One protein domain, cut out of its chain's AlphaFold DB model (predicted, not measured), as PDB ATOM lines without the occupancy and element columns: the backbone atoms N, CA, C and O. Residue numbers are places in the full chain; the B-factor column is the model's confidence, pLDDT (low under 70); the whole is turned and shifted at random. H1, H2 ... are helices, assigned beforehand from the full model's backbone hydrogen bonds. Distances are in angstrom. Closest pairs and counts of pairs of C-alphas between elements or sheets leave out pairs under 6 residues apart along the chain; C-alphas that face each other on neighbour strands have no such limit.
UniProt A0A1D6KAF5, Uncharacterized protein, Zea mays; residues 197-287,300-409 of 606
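This is residues 197 to 287 and 300 to 409 of the 606 residues of an uncharacterized protein of Zea mays (UniProt A0A1D6KAF5). The long H6 and the hairpin of H2 and H3 form an up-and-down bundle of three helices, each running against the one before it, and a second helical hairpin, H9 and H10, crosses H6 and H3. At one end of the bundle H1 turns off steeply, with H5 packed on its residues 198 to 202; beyond the other end of H6, residues 331 to 353 make a long unnamed loop that leads to tiny H7. The 201 printed residues include ten named helices, H1 to H10 in chain order, and no named strand: all helix. The whole is compact, with a radius of gyration of the C-alphas of 19.1 A, yet elongated, spanning 64 by 35 by 33 A.

H6, residues 301 to 330, touches H3, residues 239 to 257, opposite ways at a shallow tilt of 5 degrees; their closest C-alphas, Ala 253 and Val 315, are 5.1 A apart. H3 forms a hairpin with H2, residues 214 to 232, at 9 degrees, closest at C-alphas 228 and 245, 4.0 A. H9, residues 370 to 384, touches residues 319 to 326 of H6, closest at C-alphas 323 and 376, 5.5 A, only just about perpendicular at 73 degrees. H10, residues 390 to 402, forms a hairpin with H9 at 26 degrees and touches H3 at C-alphas 254 and 391, 5.4 A. H8, residues 362 to 368, touches H6 at C-alphas 313 and 362, 4.6 A, and H10 at C-alphas 363 and 402, 5.5 A. H7, residues 354 to 357, touches no helix. H1, residues 197 to 212, touches H6 at C-alphas 211 and 307, 6.0 A, about perpendicular at 73 degrees. H5, residues 270 to 283, touches H1 at C-alphas 202 and 275, 7.0 A, and is apart from H3. H4, residues 259 to 263, touches H1 at C-alphas 210 and 259, 5.6 A. Every O i to N i+4 pair is within hydrogen-bond range in H1, H2, H5, H6, H8, H9 and H10; H3 has 13 of 15, H4 has 0 of 1 but 1 of 2 O i to N i+3 pairs, and H7 is too short for an i+4 pair.

H6 measures 43.1 A, H3 27.1 A, H2 25.9 A, H1 22.4 A and H9 21.0 A. C-alpha 197 begins H1 at (225.578, 261.544, 208.900), and C-alpha 402 ends H10 at (218.283, 249.851, 184.901).

The farthest C-alphas, Asn 286 and Pro 334, are 66.0 A apart. Residues 288 to 299 are not printed, a gap of 24.1 A between C-alphas 287 and 300. The link H6 to H7 is long. Mean pLDDT of the printed part is 75.5, with residues 262 to 287 and 333 to 359 among those under 70.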
ATOM      1  N   VAL A 197     224.281 261.513 209.606       44.56
ATOM      2  CA  VAL A 197     225.578 261.544 208.900       44.56
ATOM      3  C   VAL A 197     226.556 260.495 209.432       44.56
ATOM      4  O   VAL A 197     227.219 259.805 208.656       44.56
ATOM      5  N   ALA A 198     226.644 260.354 210.759       47.19
ATOM      6  CA  ALA A 198     227.487 259.349 211.403       47.19
ATOM      7  C   ALA A 198     227.053 257.942 210.998       47.19
ATOM      8  O   ALA A 198     227.865 257.099 210.629       47.19
ATOM      9  N   ALA A 199     225.749 257.701 211.026       53.19
ATOM     10  CA  ALA A 199     225.205 256.396 210.761       53.19
ATOM     11  C   ALA A 199     225.320 256.051 209.250       53.19
ATOM     12  O   ALA A 199     225.616 254.904 208.910       53.19
ATOM     13  N   ASP A 200     225.145 257.005 208.327       57.78
ATOM     14  CA  ASP A 200     225.340 256.804 206.875       57.78
ATOM     15  C   ASP A 200     226.797 256.482 206.511       57.78
ATOM     16  O   ASP A 200     227.067 255.688 205.604       57.78
ATOM     17  N   TYR A 201     227.747 257.049 207.259       63.25
ATOM     18  CA  TYR A 201     229.164 256.724 207.128       63.25
ATOM     19  C   TYR A 201     229.450 255.252 207.464       63.25
ATOM     20  O   TYR A 201     230.171 254.592 206.717       63.25
ATOM     21  N   PHE A 202     228.864 254.707 208.536       64.06
ATOM     22  CA  PHE A 202     229.103 253.313 208.931       64.06
ATOM     23  C   PHE A 202     228.486 252.295 207.979       64.06
ATOM     24  O   PHE A 202     229.133 251.293 207.674       64.06
ATOM     25  N   ASP A 203     227.281 252.559 207.474       68.19
ATOM     26  CA  ASP A 203     226.666 251.689 206.467       68.19
ATOM     27  C   ASP A 203     227.517 251.685 205.183       68.19
ATOM     28  O   ASP A 203     227.833 250.621 204.651       68.19
ATOM     29  N   SER A 204     228.006 252.858 204.761       72.19
ATOM     30  CA  SER A 204     228.910 252.992 203.609       72.19
ATOM     31  C   SER A 204     230.266 252.308 203.831       72.19
ATOM     32  O   SER A 204     230.840 251.727 202.909       72.19
ATOM     33  N   GLN A 205     230.799 252.366 205.054       73.19
ATOM     34  CA  GLN A 205     232.042 251.693 205.424       73.19
ATOM     35  C   GLN A 205     231.884 250.168 205.393       73.19
ATOM     36  O   GLN A 205     232.779 249.481 204.901       73.19
ATOM     37  N   ALA A 206     230.761 249.641 205.887       73.12
ATOM     38  CA  ALA A 206     230.458 248.213 205.843       73.12
ATOM     39  C   ALA A 206     230.298 247.714 204.396       73.12
ATOM     40  O   ALA A 206     230.888 246.696 204.032       73.12
ATOM     41  N   ASP A 207     229.585 248.470 203.554       78.81
ATOM     42  CA  ASP A 207     229.444 248.169 202.124       78.81
ATOM     43  C   ASP A 207     230.812 248.157 201.419       78.81
ATOM     44  O   ASP A 207     231.114 247.254 200.636       78.81
ATOM     45  N   TYR A 208     231.689 249.118 201.730       80.56
ATOM     46  CA  TYR A 208     233.047 249.147 201.181       80.56
ATOM     47  C   TYR A 208     233.886 247.943 201.630       80.56
ATOM     48  O   TYR A 208     234.564 247.328 200.808       80.56
ATOM     49  N   GLN A 209     233.838 247.578 202.913       74.69
ATOM     50  CA  GLN A 209     234.568 246.416 203.430       74.69
ATOM     51  C   GLN A 209     234.117 245.112 202.767       74.69
ATOM     52  O   GLN A 209     234.948 244.253 202.478       74.69
ATOM     53  N   GLN A 210     232.823 244.976 202.474       82.56
ATOM     54  CA  GLN A 210     232.300 243.841 201.717       82.56
ATOM     55  C   GLN A 210     232.812 243.830 200.270       82.56
ATOM     56  O   GLN A 210     233.202 242.777 199.768       82.56
ATOM     57  N   LEU A 211     232.858 244.991 199.608       82.94
ATOM     58  CA  LEU A 211     233.419 245.116 198.258       82.94
ATOM     59  C   LEU A 211     234.914 244.772 198.215       82.94
ATOM     60  O   LEU A 211     235.367 244.123 197.272       82.94
ATOM     61  N   GLU A 212     235.682 245.195 199.222       80.31
ATOM     62  CA  GLU A 212     237.098 244.844 199.358       80.31
ATOM     63  C   GLU A 212     237.266 243.339 199.617       80.31
ATOM     64  O   GLU A 212     238.119 242.695 199.003       80.31
ATOM     65  N   ASN A 213     236.395 242.753 200.442       81.00
ATOM     66  CA  ASN A 213     236.375 241.327 200.750       81.00
ATOM     67  C   ASN A 213     235.489 240.506 199.789       81.00
ATOM     68  O   ASN A 213     234.692 239.650 200.189       81.00
ATOM     69  N   TYR A 214     235.639 240.755 198.486       84.75
ATOM     70  CA  TYR A 214     234.873 240.067 197.443       84.75
ATOM     71  C   TYR A 214     235.055 238.538 197.480       84.75
ATOM     72  O   TYR A 214     234.127 237.792 197.173       84.75
ATOM     73  N   GLN A 215     236.251 238.063 197.837       84.50
ATOM     74  CA  GLN A 215     236.587 236.639 197.798       84.50
ATOM     75  C   GLN A 215     235.824 235.827 198.854       84.50
ATOM     76  O   GLN A 215     235.344 234.739 198.541       84.50
ATOM     77  N   ASP A 216     235.636 236.365 200.061       82.25
ATOM     78  CA  ASP A 216     234.823 235.707 201.088       82.25
ATOM     79  C   ASP A 216     233.347 235.643 200.676       82.25
ATOM     80  O   ASP A 216     232.690 234.616 200.869       82.25
ATOM     81  N   CYS A 217     232.839 236.711 200.047       86.25
ATOM     82  CA  CYS A 217     231.489 236.729 199.483       86.25
ATOM     83  C   CYS A 217     231.329 235.631 198.421       86.25
ATOM     84  O   CYS A 217     230.349 234.891 198.441       86.25
ATOM     85  N   GLU A 218     232.312 235.493 197.528       89.38
ATOM     86  CA  GLU A 218     232.311 234.510 196.445       89.38
ATOM     87  C   GLU A 218     232.382 233.066 196.945       89.38
ATOM     88  O   GLU A 218     231.597 232.234 196.494       89.38
ATOM     89  N   LEU A 219     233.248 232.766 197.916       87.56
ATOM     90  CA  LEU A 219     233.329 231.428 198.510       87.56
ATOM     91  C   LEU A 219     231.997 231.014 199.148       87.56
ATOM     92  O   LEU A 219     231.519 229.900 198.933       87.56
ATOM     93  N   ARG A 220     231.361 231.921 199.895       87.81
ATOM     94  CA  ARG A 220     230.074 231.645 200.551       87.81
ATOM     95  C   ARG A 220     228.929 231.554 199.548       87.81
ATOM     96  O   ARG A 220     228.103 230.648 199.647       87.81
ATOM     97  N   ALA A 221     228.911 232.422 198.541       92.56
ATOM     98  CA  ALA A 221     227.945 232.342 197.455       92.56
ATOM     99  C   ALA A 221     228.056 231.013 196.690       92.56
ATOM    100  O   ALA A 221     227.034 230.419 196.353       92.56
ATOM    101  N   GLN A 222     229.271 230.497 196.469       92.19
ATOM    102  CA  GLN A 222     229.497 229.204 195.812       92.19
ATOM    103  C   GLN A 222     228.915 228.022 196.598       92.19
ATOM    104  O   GLN A 222     228.402 227.081 195.989       92.19
ATOM    105  N   GLU A 223     228.942 228.056 197.934       92.56
ATOM    106  CA  GLU A 223     228.331 227.009 198.763       92.56
ATOM    107  C   GLU A 223     226.816 226.940 198.551       92.56
ATOM    108  O   GLU A 223     226.278 225.864 198.267       92.56
ATOM    109  N   PHE A 224     226.137 228.088 198.629       93.94
ATOM    110  CA  PHE A 224     224.703 228.190 198.362       93.94
ATOM    111  C   PHE A 224     224.366 227.856 196.909       93.94
ATOM    112  O   PHE A 224     223.413 227.125 196.645       93.94
ATOM    113  N   HIS A 225     225.182 228.315 195.963       94.69
ATOM    114  CA  HIS A 225     225.012 228.018 194.546       94.69
ATOM    115  C   HIS A 225     225.106 226.512 194.259       94.69
ATOM    116  O   HIS A 225     224.264 225.958 193.556       94.69
ATOM    117  N   ARG A 226     226.071 225.809 194.865       94.12
ATOM    118  CA  ARG A 226     226.189 224.347 194.755       94.12
ATOM    119  C   ARG A 226     224.953 223.635 195.307       94.12
ATOM    120  O   ARG A 226     224.488 222.670 194.704       94.12
ATOM    121  N   ILE A 227     224.426 224.092 196.446       93.38
ATOM    122  CA  ILE A 227     223.185 223.553 197.024       93.38
ATOM    123  C   ILE A 227     222.021 223.764 196.054       93.38
ATOM    124  O   ILE A 227     221.283 222.820 195.785       93.38
ATOM    125  N   ALA A 228     221.899 224.961 195.480       93.56
ATOM    126  CA  ALA A 228     220.860 225.263 194.509       93.56
ATOM    127  C   ALA A 228     220.920 224.351 193.282       93.56
ATOM    128  O   ALA A 228     219.904 223.774 192.910       93.56
ATOM    129  N   LEU A 229     222.102 224.164 192.686       92.12
ATOM    130  CA  LEU A 229     222.266 223.269 191.538       92.12
ATOM    131  C   LEU A 229     221.851 221.835 191.879       92.12
ATOM    132  O   LEU A 229     221.121 221.213 191.114       92.12
ATOM    133  N   ASN A 230     222.247 221.332 193.049       91.25
ATOM    134  CA  ASN A 230     221.882 219.987 193.496       91.25
ATOM    135  C   ASN A 230     220.377 219.799 193.722       91.25
ATOM    136  O   ASN A 230     219.906 218.665 193.662       91.25
ATOM    137  N   LEU A 231     219.642 220.868 194.032       88.88
ATOM    138  CA  LEU A 231     218.195 220.834 194.252       88.88
ATOM    139  C   LEU A 231     217.414 221.056 192.949       88.88
ATOM    140  O   LEU A 231     216.478 220.316 192.667       88.88
ATOM    141  N   CYS A 232     217.829 222.022 192.124       85.38
ATOM    142  CA  CYS A 232     217.146 222.366 190.875       85.38
ATOM    143  C   CYS A 232     217.395 221.354 189.742       85.38
ATOM    144  O   CYS A 232     216.550 221.214 188.863       85.38
ATOM    145  N   MET A 233     218.529 220.641 189.746       83.50
ATOM    146  CA  MET A 233     218.913 219.691 188.681       83.50
ATOM    147  C   MET A 233     218.552 218.230 188.983       83.50
ATOM    148  O   MET A 233     219.030 217.320 188.303       83.50
ATOM    149  N   GLN A 234     217.740 217.970 190.009       82.69
ATOM    150  CA  GLN A 234     217.278 216.610 190.294       82.69
ATOM    151  C   GLN A 234     216.392 216.092 189.153       82.69
ATOM    152  O   GLN A 234     215.655 216.857 188.537       82.69
ATOM    153  N   GLN A 235     216.464 214.786 188.864       72.31
ATOM    154  CA  GLN A 235     215.672 214.162 187.792       72.31
ATOM    155  C   GLN A 235     214.158 214.253 188.053       72.31
ATOM    156  O   GLN A 235     213.392 214.409 187.106       72.31
ATOM    157  N   GLU A 236     213.747 214.235 189.326       76.12
ATOM    158  CA  GLU A 236     212.366 214.455 189.778       76.12
ATOM    159  C   GLU A 236     212.335 215.578 190.835       76.12
ATOM    160  O   GLU A 236     212.387 215.308 192.037       76.12
ATOM    161  N   PRO A 237     212.312 216.857 190.421       71.69
ATOM    162  CA  PRO A 237     212.341 217.972 191.358       71.69
ATOM    163  C   PRO A 237     210.980 218.131 192.053       71.69
ATOM    164  O   PRO A 237     209.960 218.415 191.420       71.69
ATOM    165  N   THR A 238     210.957 217.984 193.379       84.38
ATOM    166  CA  THR A 238     209.781 218.331 194.189       84.38
ATOM    167  C   THR A 238     209.575 219.849 194.196       84.38
ATOM    168  O   THR A 238     210.534 220.609 194.078       84.38
ATOM    169  N   LEU A 239     208.331 220.314 194.365       85.62
ATOM    170  CA  LEU A 239     208.036 221.755 194.443       85.62
ATOM    171  C   LEU A 239     208.804 222.432 195.587       85.62
ATOM    172  O   LEU A 239     209.315 223.538 195.436       85.62
ATOM    173  N   GLU A 240     208.911 221.753 196.727       87.31
ATOM    174  CA  GLU A 240     209.673 222.228 197.881       87.31
ATOM    175  C   GLU A 240     211.180 222.268 197.592       87.31
ATOM    176  O   GLU A 240     211.825 223.270 197.890       87.31
ATOM    177  N   GLY A 241     211.728 221.233 196.946       87.12
ATOM    178  CA  GLY A 241     213.133 221.188 196.540       87.12
ATOM    179  C   GLY A 241     213.485 222.282 195.535       87.12
ATOM    180  O   GLY A 241     214.481 222.981 195.715       87.12
ATOM    181  N   HIS A 242     212.630 222.500 194.531       89.62
ATOM    182  CA  HIS A 242     212.761 223.610 193.584       89.62
ATOM    183  C   HIS A 242     212.732 224.962 194.302       89.62
ATOM    184  O   HIS A 242     213.647 225.771 194.153       89.62
ATOM    185  N   ASN A 243     211.731 225.192 195.157       90.19
ATOM    186  CA  ASN A 243     211.614 226.439 195.914       90.19
ATOM    187  C   ASN A 243     212.836 226.692 196.811       90.19
ATOM    188  O   ASN A 243     213.345 227.815 196.817       90.19
ATOM    189  N   ALA A 244     213.338 225.656 197.489       91.56
ATOM    190  CA  ALA A 244     214.548 225.712 198.305       91.56
ATOM    191  C   ALA A 244     215.811 225.967 197.467       91.56
ATOM    192  O   ALA A 244     216.708 226.690 197.901       91.56
ATOM    193  N   GLY A 245     215.883 225.432 196.245       92.44
ATOM    194  CA  GLY A 245     216.955 225.732 195.298       92.44
ATOM    195  C   GLY A 245     216.950 227.199 194.856       92.44
ATOM    196  O   GLY A 245     217.992 227.856 194.873       92.44
ATOM    197  N   ILE A 246     215.769 227.753 194.559       93.00
ATOM    198  CA  ILE A 246     215.600 229.189 194.288       93.00
ATOM    199  C   ILE A 246     215.981 230.033 195.512       93.00
ATOM    200  O   ILE A 246     216.661 231.049 195.374       93.00
ATOM    201  N   ASP A 247     215.597 229.605 196.717       92.00
ATOM    202  CA  ASP A 247     215.983 230.280 197.959       92.00
ATOM    203  C   ASP A 247     217.494 230.289 198.155       92.00
ATOM    204  O   ASP A 247     218.053 231.331 198.491       92.00
ATOM    205  N   ALA A 248     218.166 229.174 197.876       93.62
ATOM    206  CA  ALA A 248     219.615 229.088 197.935       93.62
ATOM    207  C   ALA A 248     220.294 230.040 196.931       93.62
ATOM    208  O   ALA A 248     221.271 230.687 197.294       93.62
ATOM    209  N   LEU A 249     219.766 230.224 195.714       94.25
ATOM    210  CA  LEU A 249     220.309 231.223 194.775       94.25
ATOM    211  C   LEU A 249     220.109 232.662 195.259       94.25
ATOM    212  O   LEU A 249     221.008 233.487 195.107       94.25
ATOM    213  N   LEU A 250     218.963 232.962 195.873       93.25
ATOM    214  CA  LEU A 250     218.724 234.276 196.474       93.25
ATOM    215  C   LEU A 250     219.668 234.530 197.659       93.25
ATOM    216  O   LEU A 250     220.203 235.627 197.774       93.25
ATOM    217  N   LEU A 251     219.940 233.518 198.491       92.00
ATOM    218  CA  LEU A 251     220.931 233.609 199.572       92.00
ATOM    219  C   LEU A 251     222.364 233.752 199.037       92.00
ATOM    220  O   LEU A 251     223.147 234.514 199.598       92.00
ATOM    221  N   ALA A 252     222.702 233.079 197.933       93.44
ATOM    222  CA  ALA A 252     223.988 233.262 197.262       93.44
ATOM    223  C   ALA A 252     224.170 234.713 196.787       93.44
ATOM    224  O   ALA A 252     225.253 235.278 196.914       93.44
ATOM    225  N   ALA A 253     223.106 235.331 196.269       93.19
ATOM    226  CA  ALA A 253     223.123 236.730 195.861       93.19
ATOM    227  C   ALA A 253     223.170 237.690 197.070       93.19
ATOM    228  O   ALA A 253     223.890 238.687 197.031       93.19
ATOM    229  N   GLU A 254     222.487 237.363 198.172       90.00
ATOM    230  CA  GLU A 254     222.529 238.119 199.436       90.00
ATOM    231  C   GLU A 254     223.961 238.242 199.993       90.00
ATOM    232  O   GLU A 254     224.323 239.303 200.504       90.00
ATOM    233  N   CYS A 255     224.815 237.218 199.817       89.06
ATOM    234  CA  CYS A 255     226.233 237.255 200.215       89.06
ATOM    235  C   CYS A 255     227.012 238.442 199.632       89.06
ATOM    236  O   CYS A 255     227.979 238.889 200.247       89.06
ATOM    237  N   TYR A 256     226.612 238.947 198.464       88.44
ATOM    238  CA  TYR A 256     227.264 240.074 197.796       88.44
ATOM    239  C   TYR A 256     226.657 241.436 198.145       88.44
ATOM    240  O   TYR A 256     227.290 242.457 197.892       88.44
ATOM    241  N   VAL A 257     225.432 241.460 198.674       86.69
ATOM    242  CA  VAL A 257     224.634 242.687 198.840       86.69
ATOM    243  C   VAL A 257     224.528 243.115 200.300       86.69
ATOM    244  O   VAL A 257     224.470 244.310 200.580       86.69
ATOM    245  N   ASN A 258     224.513 242.157 201.228       84.50
ATOM    246  CA  ASN A 258     224.314 242.426 202.644       84.50
ATOM    247  C   ASN A 258     225.594 242.128 203.447       84.50
ATOM    248  O   ASN A 258     225.912 240.955 203.677       84.50
ATOM    249  N   PRO A 259     226.320 243.157 203.921       77.75
ATOM    250  CA  PRO A 259     227.586 242.969 204.629       77.75
ATOM    251  C   PRO A 259     227.404 242.241 205.969       77.75
ATOM    252  O   PRO A 259     228.307 241.549 206.439       77.75
ATOM    253  N   PHE A 260     226.218 242.333 206.575       75.19
ATOM    254  CA  PHE A 260     225.913 241.699 207.856       75.19
ATOM    255  C   PHE A 260     225.464 240.242 207.715       75.19
ATOM    256  O   PHE A 260     225.505 239.494 208.693       75.19
ATOM    257  N   PHE A 261     225.097 239.809 206.506       74.50
ATOM    258  CA  PHE A 261     224.720 238.421 206.246       74.50
ATOM    259  C   PHE A 261     225.885 237.458 206.509       74.50
ATOM    260  O   PHE A 261     225.693 236.373 207.054       74.50
ATOM    261  N   LEU A 262     227.115 237.878 206.193       66.81
ATOM    262  CA  LEU A 262     228.324 237.080 206.408       66.81
ATOM    263  C   LEU A 262     228.791 237.075 207.875       66.81
ATOM    264  O   LEU A 262     229.379 236.090 208.327       66.81
ATOM    265  N   LEU A 263     228.470 238.123 208.644       63.47
ATOM    266  CA  LEU A 263     228.836 238.240 210.063       63.47
ATOM    267  C   LEU A 263     228.103 237.232 210.956       63.47
ATOM    268  O   LEU A 263     228.650 236.812 211.970       63.47
ATOM    269  N   GLY A 264     226.908 236.777 210.564       51.56
ATOM    270  CA  GLY A 264     226.193 235.712 211.277       51.56
ATOM    271  C   GLY A 264     226.917 234.356 211.275       51.56
ATOM    272  O   GLY A 264     226.569 233.479 212.062       51.56
ATOM    273  N   PHE A 265     227.928 234.183 210.413       47.78
ATOM    274  CA  PHE A 265     228.659 232.925 210.229       47.78
ATOM    275  C   PHE A 265     230.134 232.989 210.638       47.78
ATOM    276  O   PHE A 265     230.757 231.941 210.806       47.78
ATOM    277  N   GLN A 266     230.702 234.188 210.793       45.34
ATOM    278  CA  GLN A 266     232.078 234.370 211.249       45.34
ATOM    279  C   GLN A 266     232.098 234.592 212.766       45.34
ATOM    280  O   GLN A 266     231.548 235.559 213.278       45.34
ATOM    281  N   SER A 267     232.796 233.722 213.494       37.59
ATOM    282  CA  SER A 267     232.986 233.783 214.954       37.59
ATOM    283  C   SER A 267     233.784 235.005 215.443       37.59
ATOM    284  O   SER A 267     234.028 235.139 216.641       37.59
ATOM    285  N   ASN A 268     234.232 235.875 214.534       41.81
ATOM    286  CA  ASN A 268     235.106 237.003 214.827       41.81
ATOM    287  C   ASN A 268     234.281 238.294 214.888       41.81
ATOM    288  O   ASN A 268     233.984 238.901 213.865       41.81
ATOM    289  N   LEU A 269     233.952 238.729 216.106       49.00
ATOM    290  CA  LEU A 269     233.282 240.004 216.405       49.00
ATOM    291  C   LEU A 269     234.177 241.241 216.173       49.00
ATOM    292  O   LEU A 269     233.686 242.367 216.193       49.00
ATOM    293  N   GLU A 270     235.473 241.051 215.889       48.81
ATOM    294  CA  GLU A 270     236.436 242.147 215.709       48.81
ATOM    295  C   GLU A 270     236.028 243.244 214.702       48.81
ATOM    296  O   GLU A 270     236.327 244.413 214.972       48.81
ATOM    297  N   PRO A 271     235.407 242.946 213.539       54.19
ATOM    298  CA  PRO A 271     234.997 243.983 212.591       54.19
ATOM    299  C   PRO A 271     233.875 244.862 213.154       54.19
ATOM    300  O   PRO A 271     233.909 246.081 212.991       54.19
ATOM    301  N   LEU A 272     232.927 244.255 213.875       54.50
ATOM    302  CA  LEU A 272     231.804 244.952 214.498       54.50
ATOM    303  C   LEU A 272     232.283 245.815 215.675       54.50
ATOM    304  O   LEU A 272     231.906 246.980 215.766       54.50
ATOM    305  N   ASP A 273     233.203 245.294 216.490       56.44
ATOM    306  CA  ASP A 273     233.807 246.023 217.612       56.44
ATOM    307  C   ASP A 273     234.660 247.219 217.144       56.44
ATOM    308  O   ASP A 273     234.755 248.237 217.832       56.44
ATOM    309  N   LYS A 274     235.297 247.128 215.965       56.19
ATOM    310  CA  LYS A 274     236.045 248.243 215.349       56.19
ATOM    311  C   LYS A 274     235.107 249.329 214.822       56.19
ATOM    312  O   LYS A 274     235.366 250.504 215.071       56.19
ATOM    313  N   ILE A 275     234.031 248.946 214.135       55.31
ATOM    314  CA  ILE A 275     232.984 249.870 213.674       55.31
ATOM    315  C   ILE A 275     232.345 250.575 214.878       55.31
ATOM    316  O   ILE A 275     232.190 251.792 214.872       55.31
ATOM    317  N   GLU A 276     232.069 249.838 215.955       56.19
ATOM    318  CA  GLU A 276     231.469 250.370 217.178       56.19
ATOM    319  C   GLU A 276     232.403 251.299 217.961       56.19
ATOM    320  O   GLU A 276     231.956 252.316 218.496       56.19
ATOM    321  N   ARG A 277     233.702 250.993 218.016       55.34
ATOM    322  CA  ARG A 277     234.693 251.880 218.635       55.34
ATOM    323  C   ARG A 277     234.763 253.212 217.899       55.34
ATOM    324  O   ARG A 277     234.705 254.255 218.536       55.34
ATOM    325  N   ILE A 278     234.791 253.173 216.568       53.34
ATOM    326  CA  ILE A 278     234.792 254.376 215.729       53.34
ATOM    327  C   ILE A 278     233.463 255.134 215.882       53.34
ATOM    328  O   ILE A 278     233.474 256.357 215.992       53.34
ATOM    329  N   HIS A 279     232.329 254.430 215.960       49.34
ATOM    330  CA  HIS A 279     231.016 255.027 216.232       49.34
ATOM    331  C   HIS A 279     230.988 255.722 217.593       49.34
ATOM    332  O   HIS A 279     230.597 256.877 217.686       49.34
ATOM    333  N   SER A 280     231.465 255.064 218.645       52.16
ATOM    334  CA  SER A 280     231.511 255.622 219.999       52.16
ATOM    335  C   SER A 280     232.469 256.815 220.103       52.16
ATOM    336  O   SER A 280     232.139 257.811 220.739       52.16
ATOM    337  N   GLU A 281     233.624 256.755 219.435       48.31
ATOM    338  CA  GLU A 281     234.596 257.857 219.360       48.31
ATOM    339  C   GLU A 281     234.043 259.070 218.593       48.31
ATOM    340  O   GLU A 281     234.292 260.215 218.985       48.31
ATOM    341  N   LEU A 282     233.252 258.837 217.538       44.88
ATOM    342  CA  LEU A 282     232.586 259.884 216.763       44.88
ATOM    343  C   LEU A 282     231.431 260.526 217.552       44.88
ATOM    344  O   LEU A 282     231.330 261.752 217.588       44.88
ATOM    345  N   MET A 283     230.626 259.717 218.252       41.53
ATOM    346  CA  MET A 283     229.532 260.183 219.118       41.53
ATOM    347  C   MET A 283     230.025 260.998 220.323       41.53
ATOM    348  O   MET A 283     229.292 261.829 220.851       41.53
ATOM    349  N   GLN A 284     231.275 260.802 220.749       48.34
ATOM    350  CA  GLN A 284     231.904 261.559 221.839       48.34
ATOM    351  C   GLN A 284     232.571 262.869 221.378       48.34
ATOM    352  O   GLN A 284     233.232 263.531 222.176       48.34
ATOM    353  N   GLY A 285     232.432 263.262 220.106       38.38
ATOM    354  CA  GLY A 285     233.016 264.502 219.581       38.38
ATOM    355  C   GLY A 285     234.541 264.460 219.401       38.38
ATOM    356  O   GLY A 285     235.149 265.470 219.046       38.38
ATOM    357  N   ASN A 286     235.177 263.293 219.558       38.75
ATOM    358  CA  ASN A 286     236.615 263.089 219.350       38.75
ATOM    359  C   ASN A 286     236.959 262.885 217.859       38.75
ATOM    360  O   ASN A 286     237.822 262.089 217.491       38.75
ATOM    361  N   ALA A 287     236.321 263.645 216.963       40.38
ATOM    362  CA  ALA A 287     236.511 263.536 215.512       40.38
ATOM    363  C   ALA A 287     237.963 263.818 215.052       40.38
ATOM    364  O   ALA A 287     238.360 263.435 213.952       40.38
ATOM    365  N   ASN A 300     240.918 255.480 194.534       66.56
ATOM    366  CA  ASN A 300     240.765 255.597 193.108       66.56
ATOM    367  C   ASN A 300     239.310 255.235 192.808       66.56
ATOM    368  O   ASN A 300     238.925 254.071 192.914       66.56
ATOM    369  N   LYS A 301     238.490 256.235 192.461       73.69
ATOM    370  CA  LYS A 301     237.067 256.060 192.124       73.69
ATOM    371  C   LYS A 301     236.866 254.943 191.096       73.69
ATOM    372  O   LYS A 301     235.847 254.264 191.120       73.69
ATOM    373  N   LYS A 302     237.873 254.719 190.243       80.12
ATOM    374  CA  LYS A 302     237.935 253.619 189.280       80.12
ATOM    375  C   LYS A 302     237.961 252.237 189.940       80.12
ATOM    376  O   LYS A 302     237.322 251.325 189.436       80.12
ATOM    377  N   THR A 303     238.677 252.067 191.050       81.75
ATOM    378  CA  THR A 303     238.749 250.792 191.776       81.75
ATOM    379  C   THR A 303     237.409 250.449 192.413       81.75
ATOM    380  O   THR A 303     236.933 249.339 192.213       81.75
ATOM    381  N   ILE A 304     236.772 251.403 193.103       82.69
ATOM    382  CA  ILE A 304     235.434 251.199 193.690       82.69
ATOM    383  C   ILE A 304     234.427 250.859 192.591       82.69
ATOM    384  O   ILE A 304     233.750 249.846 192.684       82.69
ATOM    385  N   TYR A 305     234.420 251.631 191.503       82.31
ATOM    386  CA  TYR A 305     233.553 251.373 190.355       82.31
ATOM    387  C   TYR A 305     233.741 249.966 189.765       82.31
ATOM    388  O   TYR A 305     232.773 249.283 189.451       82.31
ATOM    389  N   ASN A 306     234.987 249.499 189.639       85.75
ATOM    390  CA  ASN A 306     235.258 248.152 189.143       85.75
ATOM    391  C   ASN A 306     234.757 247.064 190.107       85.75
ATOM    392  O   ASN A 306     234.284 246.026 189.647       85.75
ATOM    393  N   LEU A 307     234.865 247.284 191.422       87.31
ATOM    394  CA  LEU A 307     234.362 246.354 192.438       87.31
ATOM    395  C   LEU A 307     232.830 246.320 192.460       87.31
ATOM    396  O   LEU A 307     232.258 245.234 192.470       87.31
ATOM    397  N   GLU A 308     232.176 247.481 192.395       88.06
ATOM    398  CA  GLU A 308     230.718 247.604 192.274       88.06
ATOM    399  C   GLU A 308     230.218 246.888 191.017       88.06
ATOM    400  O   GLU A 308     229.358 246.018 191.112       88.06
ATOM    401  N   ASN A 309     230.835 247.143 189.859       86.81
ATOM    402  CA  ASN A 309     230.476 246.463 188.614       86.81
ATOM    403  C   ASN A 309     230.662 244.945 188.693       86.81
ATOM    404  O   ASN A 309     229.858 244.197 188.138       86.81
ATOM    405  N   LYS A 310     231.723 244.477 189.363       89.31
ATOM    406  CA  LYS A 310     231.954 243.043 189.563       89.31
ATOM    407  C   LYS A 310     230.865 242.438 190.451       89.31
ATOM    408  O   LYS A 310     230.313 241.401 190.095       89.31
ATOM    409  N   ARG A 311     230.534 243.094 191.569       90.44
ATOM    410  CA  ARG A 311     229.454 242.690 192.481       90.44
ATOM    411  C   ARG A 311     228.115 242.630 191.752       90.44
ATOM    412  O   ARG A 311     227.465 241.590 191.772       90.44
ATOM    413  N   ASP A 312     227.725 243.721 191.099       91.00
ATOM    414  CA  ASP A 312     226.425 243.856 190.439       91.00
ATOM    415  C   ASP A 312     226.259 242.799 189.353       91.00
ATOM    416  O   ASP A 312     225.213 242.164 189.249       91.00
ATOM    417  N   ARG A 313     227.325 242.536 188.591       90.38
ATOM    418  CA  ARG A 313     227.321 241.468 187.597       90.38
ATOM    419  C   ARG A 313     227.098 240.095 188.230       90.38
ATOM    420  O   ARG A 313     226.211 239.380 187.777       90.38
ATOM    421  N   SER A 314     227.845 239.743 189.277       92.00
ATOM    422  CA  SER A 314     227.694 238.448 189.961       92.00
ATOM    423  C   SER A 314     226.292 238.260 190.546       92.00
ATOM    424  O   SER A 314     225.715 237.179 190.443       92.00
ATOM    425  N   VAL A 315     225.713 239.323 191.112       93.56
ATOM    426  CA  VAL A 315     224.339 239.323 191.630       93.56
ATOM    427  C   VAL A 315     223.326 239.092 190.507       93.56
ATOM    428  O   VAL A 315     222.473 238.212 190.627       93.56
ATOM    429  N   ILE A 316     223.427 239.832 189.399       93.44
ATOM    430  CA  ILE A 316     222.515 239.675 188.258       93.44
ATOM    431  C   ILE A 316     222.655 238.293 187.610       93.44
ATOM    432  O   ILE A 316     221.641 237.685 187.273       93.44
ATOM    433  N   ASP A 317     223.867 237.751 187.489       91.81
ATOM    434  CA  ASP A 317     224.089 236.404 186.952       91.81
ATOM    435  C   ASP A 317     223.421 235.322 187.822       91.81
ATOM    436  O   ASP A 317     222.836 234.374 187.288       91.81
ATOM    437  N   LEU A 318     223.446 235.459 189.153       94.44
ATOM    438  CA  LEU A 318     222.736 234.555 190.069       94.44
ATOM    439  C   LEU A 318     221.212 234.695 189.956       94.44
ATOM    440  O   LEU A 318     220.505 233.685 189.902       94.44
ATOM    441  N   LEU A 319     220.699 235.924 189.867       94.25
ATOM    442  CA  LEU A 319     219.264 236.188 189.708       94.25
ATOM    443  C   LEU A 319     218.728 235.672 188.369       94.25
ATOM    444  O   LEU A 319     217.645 235.095 188.321       94.25
ATOM    445  N   LEU A 320     219.492 235.827 187.285       92.38
ATOM    446  CA  LEU A 320     219.139 235.287 185.973       92.38
ATOM    447  C   LEU A 320     219.119 233.761 185.973       92.38
ATOM    448  O   LEU A 320     218.233 233.167 185.361       92.38
ATOM    449  N   GLN A 321     220.064 233.118 186.658       92.56
ATOM    450  CA  GLN A 321     220.047 231.664 186.829       92.56
ATOM    451  C   GLN A 321     218.823 231.204 187.623       92.56
ATOM    452  O   GLN A 321     218.155 230.259 187.208       92.56
ATOM    453  N   ALA A 322     218.476 231.904 188.707       92.88
ATOM    454  CA  ALA A 322     217.278 231.601 189.487       92.88
ATOM    455  C   ALA A 322     216.002 231.748 188.648       92.88
ATOM    456  O   ALA A 322     215.165 230.848 188.631       92.88
ATOM    457  N   ALA A 323     215.889 232.839 187.890       91.50
ATOM    458  CA  ALA A 323     214.753 233.077 187.010       91.50
ATOM    459  C   ALA A 323     214.632 232.014 185.903       91.50
ATOM    460  O   ALA A 323     213.525 231.576 185.601       91.50
ATOM    461  N   ARG A 324     215.754 231.542 185.341       89.44
ATOM    462  CA  ARG A 324     215.764 230.458 184.344       89.44
ATOM    463  C   ARG A 324     215.313 229.126 184.925       89.44
ATOM    464  O   ARG A 324     214.475 228.471 184.319       89.44
ATOM    465  N   PHE A 325     215.816 228.736 186.096       88.31
ATOM    466  CA  PHE A 325     215.357 227.501 186.737       88.31
ATOM    467  C   PHE A 325     213.880 227.567 187.095       88.31
ATOM    468  O   PHE A 325     213.164 226.588 186.908       88.31
ATOM    469  N   ASP A 326     213.405 228.720 187.566       87.44
ATOM    470  CA  ASP A 326     211.985 228.907 187.842       87.44
ATOM    471  C   ASP A 326     211.135 228.812 186.568       87.44
ATOM    472  O   ASP A 326     210.126 228.109 186.549       87.44
ATOM    473  N   PHE A 327     211.582 229.431 185.477       83.62
ATOM    474  CA  PHE A 327     210.947 229.310 184.166       83.62
ATOM    475  C   PHE A 327     210.880 227.852 183.679       83.62
ATOM    476  O   PHE A 327     209.808 227.359 183.333       83.62
ATOM    477  N   GLU A 328     212.011 227.144 183.683       85.25
ATOM    478  CA  GLU A 328     212.115 225.762 183.198       85.25
ATOM    479  C   GLU A 328     211.292 224.775 184.031       85.25
ATOM    480  O   GLU A 328     210.747 223.814 183.488       85.25
ATOM    481  N   TYR A 329     211.199 224.994 185.344       83.31
ATOM    482  CA  TYR A 329     210.380 224.169 186.227       83.31
ATOM    483  C   TYR A 329     208.890 224.351 185.928       83.31
ATOM    484  O   TYR A 329     208.166 223.372 185.750       83.31
ATOM    485  N   HIS A 330     208.434 225.599 185.795       77.31
ATOM    486  CA  HIS A 330     207.029 225.891 185.514       77.31
ATOM    487  C   HIS A 330     206.606 225.529 184.089       77.31
ATOM    488  O   HIS A 330     205.479 225.083 183.903       77.31
ATOM    489  N   GLY A 331     207.513 225.596 183.110       70.25
ATOM    490  CA  GLY A 331     207.258 225.105 181.751       70.25
ATOM    491  C   GLY A 331     207.013 223.591 181.664       70.25
ATOM    492  O   GLY A 331     206.451 223.120 180.678       70.25
ATOM    493  N   LYS A 332     207.400 222.817 182.689       72.00
ATOM    494  CA  LYS A 332     207.131 221.370 182.785       72.00
ATOM    495  C   LYS A 332     205.787 221.051 183.454       72.00
ATOM    496  O   LYS A 332     205.353 219.902 183.398       72.00
ATOM    497  N   ILE A 333     205.135 222.031 184.085       66.94
ATOM    498  CA  ILE A 333     203.861 221.852 184.792       66.94
ATOM    499  C   ILE A 333     202.713 222.269 183.853       66.94
ATOM    500  O   ILE A 333     202.680 223.419 183.423       66.94
ATOM    501  N   PRO A 334     201.742 221.385 183.549       50.25
ATOM    502  CA  PRO A 334     200.685 221.658 182.566       50.25
ATOM    503  C   PRO A 334     199.704 222.789 182.943       50.25
ATOM    504  O   PRO A 334     198.980 223.262 182.073       50.25
ATOM    505  N   GLU A 335     199.688 223.242 184.202       53.62
ATOM    506  CA  GLU A 335     198.875 224.367 184.709       53.62
ATOM    507  C   GLU A 335     199.702 225.637 185.014       53.62
ATOM    508  O   GLU A 335     199.189 226.587 185.602       53.62
ATOM    509  N   GLY A 336     200.995 225.668 184.671       49.19
ATOM    510  CA  GLY A 336     201.859 226.810 184.971       49.19
ATOM    511  C   GLY A 336     201.485 228.062 184.171       49.19
ATOM    512  O   GLY A 336     201.329 227.992 182.952       49.19
ATOM    513  N   GLU A 337     201.394 229.221 184.836       51.94
ATOM    514  CA  GLU A 337     201.371 230.513 184.141       51.94
ATOM    515  C   GLU A 337     202.618 230.616 183.255       51.94
ATOM    516  O   GLU A 337     203.755 230.538 183.733       51.94
ATOM    517  N   LEU A 338     202.400 230.756 181.947       51.22
ATOM    518  CA  LEU A 338     203.476 230.968 180.992       51.22
ATOM    519  C   LEU A 338     204.122 232.317 181.320       51.22
ATOM    520  O   LEU A 338     203.467 233.360 181.272       51.22
ATOM    521  N   TYR A 339     205.414 232.307 181.652       51.66
ATOM    522  CA  TYR A 339     206.201 233.539 181.659       51.66
ATOM    523  C   TYR A 339     206.043 234.221 180.291       51.66
ATOM    524  O   TYR A 339     206.040 233.516 179.275       51.66
ATOM    525  N   PRO A 340     205.961 235.562 180.237       54.84
ATOM    526  CA  PRO A 340     205.890 236.271 178.970       54.84
ATOM    527  C   PRO A 340     207.089 235.863 178.110       54.84
ATOM    528  O   PRO A 340     208.247 236.082 178.483       54.84
ATOM    529  N   ASN A 341     206.797 235.194 176.993       43.06
ATOM    530  CA  ASN A 341     207.800 234.713 176.057       43.06
ATOM    531  C   ASN A 341     208.688 235.884 175.632       43.06
ATOM    532  O   ASN A 341     208.188 236.940 175.246       43.06
ATOM    533  N   ILE A 342     210.003 235.652 175.578       45.59
ATOM    534  CA  ILE A 342     210.977 236.575 174.961       45.59
ATOM    535  C   ILE A 342     210.568 236.911 173.504       45.59
ATOM    536  O   ILE A 342     210.999 237.919 172.956       45.59
ATOM    537  N   ALA A 343     209.712 236.084 172.890       39.53
ATOM    538  CA  ALA A 343     209.254 236.195 171.510       39.53
ATOM    539  C   ALA A 343     207.829 236.763 171.302       39.53
ATOM    540  O   ALA A 343     207.492 237.049 170.155       39.53
ATOM    541  N   GLU A 344     206.983 236.910 172.332       39.31
ATOM    542  CA  GLU A 344     205.574 237.327 172.126       39.31
ATOM    543  C   GLU A 344     205.336 238.836 172.206       39.31
ATOM    544  O   GLU A 344     204.318 239.315 171.707       39.31
ATOM    545  N   ASP A 345     206.279 239.606 172.748       38.62
ATOM    546  CA  ASP A 345     206.216 241.061 172.671       38.62
ATOM    547  C   ASP A 345     207.017 241.517 171.446       38.62
ATOM    548  O   ASP A 345     208.232 241.345 171.383       38.62
ATOM    549  N   GLY A 346     206.349 242.078 170.434       41.16
ATOM    550  CA  GLY A 346     206.921 242.468 169.132       41.16
ATOM    551  C   GLY A 346     208.051 243.516 169.168       41.16
ATOM    552  O   GLY A 346     208.417 244.072 168.128       41.16
ATOM    553  N   LYS A 347     208.628 243.801 170.339       46.16
ATOM    554  CA  LYS A 347     209.866 244.554 170.526       46.16
ATOM    555  C   LYS A 347     211.052 243.613 170.330       46.16
ATOM    556  O   LYS A 347     211.431 242.875 171.229       46.16
ATOM    557  N   ARG A 348     211.664 243.673 169.142       37.97
ATOM    558  CA  ARG A 348     212.921 242.981 168.800       37.97
ATOM    559  C   ARG A 348     213.938 243.101 169.944       37.97
ATOM    560  O   ARG A 348     214.594 244.134 170.078       37.97
ATOM    561  N   SER A 349     214.105 242.046 170.739       44.97
ATOM    562  CA  SER A 349     215.260 241.908 171.617       44.97
ATOM    563  C   SER A 349     216.499 241.898 170.727       44.97
ATOM    564  O   SER A 349     216.596 241.074 169.819       44.97
ATOM    565  N   VAL A 350     217.431 242.825 170.936       47.59
ATOM    566  CA  VAL A 350     218.703 242.817 170.207       47.59
ATOM    567  C   VAL A 350     219.411 241.498 170.531       47.59
ATOM    568  O   VAL A 350     219.787 241.251 171.680       47.59
ATOM    569  N   GLU A 351     219.561 240.629 169.533       49.34
ATOM    570  CA  GLU A 351     220.302 239.374 169.657       49.34
ATOM    571  C   GLU A 351     221.794 239.687 169.818       49.34
ATOM    572  O   GLU A 351     222.557 239.793 168.863       49.34
ATOM    573  N   ILE A 352     222.216 239.900 171.064       55.59
ATOM    574  CA  ILE A 352     223.633 239.995 171.419       55.59
ATOM    575  C   ILE A 352     224.204 238.575 171.420       55.59
ATOM    576  O   ILE A 352     223.651 237.709 172.111       55.59
ATOM    577  N   SER A 353     225.300 238.364 170.684       54.94
ATOM    578  CA  SER A 353     225.999 237.078 170.609       54.94
ATOM    579  C   SER A 353     226.417 236.580 172.006       54.94
ATOM    580  O   SER A 353     226.658 237.390 172.911       54.94
ATOM    581  N   PRO A 354     226.498 235.257 172.230       60.44
ATOM    582  CA  PRO A 354     226.871 234.697 173.529       60.44
ATOM    583  C   PRO A 354     228.284 235.116 173.974       60.44
ATOM    584  O   PRO A 354     228.522 235.272 175.172       60.44
ATOM    585  N   GLU A 355     229.195 235.391 173.036       56.94
ATOM    586  CA  GLU A 355     230.544 235.896 173.316       56.94
ATOM    587  C   GLU A 355     230.522 237.354 173.797       56.94
ATOM    588  O   GLU A 355     231.249 237.716 174.717       56.94
ATOM    589  N   ALA A 356     229.649 238.192 173.229       59.38
ATOM    590  CA  ALA A 356     229.468 239.572 173.679       59.38
ATOM    591  C   ALA A 356     228.739 239.655 175.035       59.38
ATOM    592  O   ALA A 356     228.970 240.584 175.807       59.38
ATOM    593  N   LEU A 357     227.920 238.651 175.375       63.47
ATOM    594  CA  LEU A 357     227.248 238.560 176.675       63.47
ATOM    595  C   LEU A 357     228.232 238.310 177.833       63.47
ATOM    596  O   LEU A 357     227.998 238.778 178.942       63.47
ATOM    597  N   GLN A 358     229.367 237.646 177.577       62.94
ATOM    598  CA  GLN A 358     230.430 237.459 178.574       62.94
ATOM    599  C   GLN A 358     231.154 238.759 178.953       62.94
ATOM    600  O   GLN A 358     231.818 238.803 179.989       62.94
ATOM    601  N   PHE A 359     231.022 239.826 178.168       65.62
ATOM    602  CA  PHE A 359     231.589 241.141 178.483       65.62
ATOM    603  C   PHE A 359     230.521 242.182 178.831       65.62
ATOM    604  O   PHE A 359     230.865 243.335 179.080       65.62
ATOM    605  N   ALA A 360     229.246 241.784 178.874       76.44
ATOM    606  CA  ALA A 360     228.152 242.672 179.231       76.44
ATOM    607  C   ALA A 360     228.256 243.120 180.698       76.44
ATOM    608  O   ALA A 360     228.636 242.349 181.586       76.44
ATOM    609  N   ASP A 361     227.912 244.383 180.941       83.88
ATOM    610  CA  ASP A 361     227.712 244.917 182.282       83.88
ATOM    611  C   ASP A 361     226.333 244.509 182.833       83.88
ATOM    612  O   ASP A 361     225.442 244.060 182.104       83.88
ATOM    613  N   ALA A 362     226.150 244.662 184.147       86.19
ATOM    614  CA  ALA A 362     224.915 244.284 184.834       86.19
ATOM    615  C   ALA A 362     223.676 244.987 184.246       86.19
ATOM    616  O   ALA A 362     222.623 244.370 184.086       86.19
ATOM    617  N   VAL A 363     223.813 246.256 183.850       87.25
ATOM    618  CA  VAL A 363     222.734 247.039 183.230       87.25
ATOM    619  C   VAL A 363     222.319 246.440 181.884       87.25
ATOM    620  O   VAL A 363     221.126 246.254 181.639       87.25
ATOM    621  N   THR A 364     223.274 246.088 181.017       86.81
ATOM    622  CA  THR A 364     222.974 245.442 179.729       86.81
ATOM    623  C   THR A 364     222.317 244.077 179.930       86.81
ATOM    624  O   THR A 364     221.358 243.751 179.224       86.81
ATOM    625  N   LEU A 365     222.773 243.298 180.918       85.38
ATOM    626  CA  LEU A 365     222.161 242.012 181.265       85.38
ATOM    627  C   LEU A 365     220.701 242.173 181.704       85.38
ATOM    628  O   LEU A 365     219.843 241.420 181.234       85.38
ATOM    629  N   VAL A 366     220.400 243.173 182.537       86.88
ATOM    630  CA  VAL A 366     219.026 243.467 182.966       86.88
ATOM    631  C   VAL A 366     218.165 243.904 181.792       86.88
ATOM    632  O   VAL A 366     217.102 243.329 181.588       86.88
ATOM    633  N   ARG A 367     218.623 244.847 180.964       86.81
ATOM    634  CA  ARG A 367     217.846 245.333 179.810       86.81
ATOM    635  C   ARG A 367     217.512 244.224 178.813       86.81
ATOM    636  O   ARG A 367     216.410 244.209 178.277       86.81
ATOM    637  N   LYS A 368     218.420 243.267 178.598       85.50
ATOM    638  CA  LYS A 368     218.170 242.110 177.722       85.50
ATOM    639  C   LYS A 368     217.138 241.134 178.306       85.50
ATOM    640  O   LYS A 368     216.411 240.503 177.549       85.50
ATOM    641  N   ASN A 369     217.073 241.004 179.631       85.94
ATOM    642  CA  ASN A 369     216.266 239.992 180.324       85.94
ATOM    643  C   ASN A 369     215.170 240.600 181.223       85.94
ATOM    644  O   ASN A 369     214.685 239.938 182.143       85.94
ATOM    645  N   GLN A 370     214.785 241.855 180.978       88.44
ATOM    646  CA  GLN A 370     213.933 242.650 181.872       88.44
ATOM    647  C   GLN A 370     212.567 242.002 182.135       88.44
ATOM    648  O   GLN A 370     212.120 242.001 183.277       88.44
ATOM    649  N   ALA A 371     211.946 241.372 181.130       85.94
ATOM    650  CA  ALA A 371     210.665 240.678 181.289       85.94
ATOM    651  C   ALA A 371     210.764 239.473 182.241       85.94
ATOM    652  O   ALA A 371     210.003 239.368 183.204       85.94
ATOM    653  N   MET A 372     211.751 238.600 182.012       87.00
ATOM    654  CA  MET A 372     211.981 237.400 182.821       87.00
ATOM    655  C   MET A 372     212.335 237.761 184.268       87.00
ATOM    656  O   MET A 372     211.773 237.193 185.202       87.00
ATOM    657  N   LEU A 373     213.234 238.735 184.460       90.81
ATOM    658  CA  LEU A 373     213.617 239.208 185.790       90.81
ATOM    659  C   LEU A 373     212.443 239.864 186.520       90.81
ATOM    660  O   LEU A 373     212.236 239.585 187.697       90.81
ATOM    661  N   CYS A 374     211.669 240.706 185.835       90.44
ATOM    662  CA  CYS A 374     210.513 241.373 186.424       90.44
ATOM    663  C   CYS A 374     209.482 240.350 186.913       90.44
ATOM    664  O   CYS A 374     209.128 240.369 188.091       90.44
ATOM    665  N   HIS A 375     209.077 239.403 186.059       89.69
ATOM    666  CA  HIS A 375     208.137 238.350 186.449       89.69
ATOM    667  C   HIS A 375     208.676 237.519 187.622       89.69
ATOM    668  O   HIS A 375     207.969 237.320 188.611       89.69
ATOM    669  N   PHE A 376     209.943 237.089 187.555       91.56
ATOM    670  CA  PHE A 376     210.573 236.323 188.629       91.56
ATOM    671  C   PHE A 376     210.533 237.080 189.962       91.56
ATOM    672  O   PHE A 376     210.074 236.533 190.963       91.56
ATOM    673  N   ILE A 377     210.953 238.350 189.983       91.88
ATOM    674  CA  ILE A 377     210.964 239.181 191.196       91.88
ATOM    675  C   ILE A 377     209.549 239.310 191.775       91.88
ATOM    676  O   ILE A 377     209.360 239.078 192.969       91.88
ATOM    677  N   MET A 378     208.551 239.626 190.942       90.56
ATOM    678  CA  MET A 378     207.157 239.763 191.386       90.56
ATOM    679  C   MET A 378     206.644 238.470 192.025       90.56
ATOM    680  O   MET A 378     206.076 238.491 193.119       90.56
ATOM    681  N   LYS A 379     206.915 237.329 191.391       89.06
ATOM    682  CA  LYS A 379     206.533 236.013 191.899       89.06
ATOM    683  C   LYS A 379     207.228 235.665 193.217       89.06
ATOM    684  O   LYS A 379     206.599 235.110 194.116       89.06
ATOM    685  N   GLN A 380     208.505 236.023 193.380       90.31
ATOM    686  CA  GLN A 380     209.209 235.807 194.649       90.31
ATOM    687  C   GLN A 380     208.610 236.636 195.793       90.31
ATOM    688  O   GLN A 380     208.486 236.116 196.904       90.31
ATOM    689  N   PHE A 381     208.173 237.874 195.532       89.25
ATOM    690  CA  PHE A 381     207.438 238.674 196.521       89.25
ATOM    691  C   PHE A 381     206.077 238.064 196.876       89.25
ATOM    692  O   PHE A 381     205.702 238.064 198.047       89.25
ATOM    693  N   GLN A 382     205.358 237.494 195.907       86.12
ATOM    694  CA  GLN A 382     204.099 236.788 196.172       86.12
ATOM    695  C   GLN A 382     204.315 235.520 197.014       86.12
ATOM    696  O   GLN A 382     203.555 235.270 197.946       86.12
ATOM    697  N   ARG A 383     205.370 234.742 196.728       84.56
ATOM    698  CA  ARG A 383     205.668 233.480 197.428       84.56
ATOM    699  C   ARG A 383     206.159 233.690 198.858       84.56
ATOM    700  O   ARG A 383     205.669 233.044 199.777       84.56
ATOM    701  N   LYS A 384     207.172 234.542 199.047       77.94
ATOM    702  CA  LYS A 384     207.817 234.760 200.358       77.94
ATOM    703  C   LYS A 384     207.076 235.770 201.234       77.94
ATOM    704  O   LYS A 384     207.429 235.953 202.399       77.94
ATOM    705  N   GLY A 385     206.086 236.453 200.664       70.38
ATOM    706  CA  GLY A 385     205.484 237.635 201.256       70.38
ATOM    707  C   GLY A 385     206.479 238.793 201.371       70.38
ATOM    708  O   GLY A 385     207.548 238.822 200.759       70.38
ATOM    709  N   HIS A 386     206.126 239.759 202.215       63.56
ATOM    710  CA  HIS A 386     206.888 240.998 202.394       63.56
ATOM    711  C   HIS A 386     207.920 240.923 203.520       63.56
ATOM    712  O   HIS A 386     208.553 241.924 203.842       63.56
ATOM    713  N   LEU A 387     208.157 239.735 204.078       60.41
ATOM    714  CA  LEU A 387     209.210 239.453 205.062       60.41
ATOM    715  C   LEU A 387     210.611 239.370 204.413       60.41
ATOM    716  O   LEU A 387     211.530 238.775 204.966       60.41
ATOM    717  N   GLY A 388     210.752 239.949 203.219       60.69
ATOM    718  CA  GLY A 388     211.763 239.615 202.230       60.69
ATOM    719  C   GLY A 388     213.203 239.919 202.630       60.69
ATOM    720  O   GLY A 388     213.512 240.947 203.232       60.69
ATOM    721  N   SER A 389     214.071 239.006 202.200       68.69
ATOM    722  CA  SER A 389     215.515 239.169 202.060       68.69
ATOM    723  C   SER A 389     215.855 240.474 201.334       68.69
ATOM    724  O   SER A 389     215.218 240.799 200.325       68.69
ATOM    725  N   GLU A 390     216.862 241.197 201.823       84.94
ATOM    726  CA  GLU A 390     217.286 242.496 201.289       84.94
ATOM    727  C   GLU A 390     217.594 242.416 199.781       84.94
ATOM    728  O   GLU A 390     217.251 243.342 199.043       84.94
ATOM    729  N   ILE A 391     218.071 241.267 199.291       89.88
ATOM    730  CA  ILE A 391     218.294 241.001 197.869       89.88
ATOM    731  C   ILE A 391     217.062 241.226 196.993       89.88
ATOM    732  O   ILE A 391     217.213 241.720 195.881       89.88
ATOM    733  N   LEU A 392     215.841 240.914 197.440       91.31
ATOM    734  CA  LEU A 392     214.648 241.084 196.597       91.31
ATOM    735  C   LEU A 392     214.295 242.564 196.427       91.31
ATOM    736  O   LEU A 392     213.997 243.001 195.316       91.31
ATOM    737  N   LEU A 393     214.389 243.348 197.507       91.19
ATOM    738  CA  LEU A 393     214.194 244.801 197.461       91.19
ATOM    739  C   LEU A 393     215.291 245.475 196.628       91.19
ATOM    740  O   LEU A 393     215.000 246.350 195.817       91.19
ATOM    741  N   GLN A 394     216.534 245.020 196.772       90.00
ATOM    742  CA  GLN A 394     217.677 245.491 195.985       90.00
ATOM    743  C   GLN A 394     217.540 245.129 194.503       90.00
ATOM    744  O   GLN A 394     217.803 245.960 193.641       90.00
ATOM    745  N   SER A 395     217.057 243.924 194.192       91.19
ATOM    746  CA  SER A 395     216.791 243.483 192.817       91.19
ATOM    747  C   SER A 395     215.709 244.336 192.163       91.19
ATOM    748  O   SER A 395     215.865 244.752 191.016       91.19
ATOM    749  N   LEU A 396     214.632 244.640 192.897       92.12
ATOM    750  CA  LEU A 396     213.578 245.540 192.431       92.12
ATOM    751  C   LEU A 396     214.118 246.957 192.204       92.12
ATOM    752  O   LEU A 396     213.839 247.554 191.169       92.12
ATOM    753  N   LEU A 397     214.932 247.476 193.126       90.69
ATOM    754  CA  LEU A 397     215.555 248.793 192.991       90.69
ATOM    755  C   LEU A 397     216.469 248.858 191.762       90.69
ATOM    756  O   LEU A 397     216.411 249.810 190.986       90.69
ATOM    757  N   PHE A 398     217.291 247.829 191.558       88.88
ATOM    758  CA  PHE A 398     218.184 247.742 190.407       88.88
ATOM    759  C   PHE A 398     217.401 247.646 189.092       88.88
ATOM    760  O   PHE A 398     217.776 248.295 188.114       88.88
ATOM    761  N   LEU A 399     216.297 246.889 189.074       90.38
ATOM    762  CA  LEU A 399     215.382 246.815 187.935       90.38
ATOM    763  C   LEU A 399     214.787 248.193 187.620       90.38
ATOM    764  O   LEU A 399     214.842 248.608 186.467       90.38
ATOM    765  N   LEU A 400     214.287 248.917 188.628       88.44
ATOM    766  CA  LEU A 400     213.691 250.246 188.446       88.44
ATOM    767  C   LEU A 400     214.681 251.275 187.888       88.44
ATOM    768  O   LEU A 400     214.300 252.096 187.060       88.44
ATOM    769  N   HIS A 401     215.952 251.209 188.291       85.19
ATOM    770  CA  HIS A 401     216.990 252.091 187.751       85.19
ATOM    771  C   HIS A 401     217.509 251.663 186.369       85.19
ATOM    772  O   HIS A 401     217.924 252.504 185.578       85.19
ATOM    773  N   SER A 402     217.545 250.363 186.069       84.62
ATOM    774  CA  SER A 402     218.283 249.851 184.901       84.62
ATOM    775  C   SER A 402     217.401 249.499 183.708       84.62
ATOM    776  O   SER A 402     217.870 249.572 182.562       84.62
ATOM    777  N   ALA A 403     216.160 249.074 183.956       84.25
ATOM    778  CA  ALA A 403     215.249 248.611 182.920       84.25
ATOM    779  C   ALA A 403     214.732 249.765 182.052       84.25
ATOM    780  O   ALA A 403     214.773 250.937 182.418       84.25
ATOM    781  N   THR A 404     214.276 249.405 180.855       83.00
ATOM    782  CA  THR A 404     213.719 250.359 179.881       83.00
ATOM    783  C   THR A 404     212.199 250.349 179.859       83.00
ATOM    784  O   THR A 404     211.591 251.375 179.577       83.00
ATOM    785  N   ASP A 405     211.601 249.205 180.189       83.81
ATOM    786  CA  ASP A 405     210.163 248.995 180.255       83.81
ATOM    787  C   ASP A 405     209.832 248.181 181.515       83.81
ATOM    788  O   ASP A 405     210.628 247.344 181.956       83.81
ATOM    789  N   LEU A 406     208.642 248.405 182.079       85.69
ATOM    790  CA  LEU A 406     208.119 247.629 183.200       85.69
ATOM    791  C   LEU A 406     207.195 246.519 182.679       85.69
ATOM    792  O   LEU A 406     206.181 246.802 182.050       85.69
ATOM    793  N   PHE A 407     207.535 245.260 182.963       86.25
ATOM    794  CA  PHE A 407     206.767 244.073 182.537       86.25
ATOM    795  C   PHE A 407     205.826 243.554 183.631       86.25
ATOM    796  O   PHE A 407     205.476 242.377 183.668       86.25
ATOM    797  N   CYS A 408     205.421 244.434 184.541       87.06
ATOM    798  CA  CYS A 408     204.388 244.170 185.525       87.06
ATOM    799  C   CYS A 408     203.469 245.393 185.653       87.06
ATOM    800  O   CYS A 408     203.877 246.504 185.300       87.06
ATOM    801  N   PRO A 409     202.237 245.210 186.159       89.06
ATOM    802  CA  PRO A 409     201.393 246.328 186.558       89.06
ATOM    803  C   PRO A 409     202.156 247.246 187.529       89.06
ATOM    804  O   PRO A 409     202.660 246.748 188.543       89.06
TER     805      PRO A 409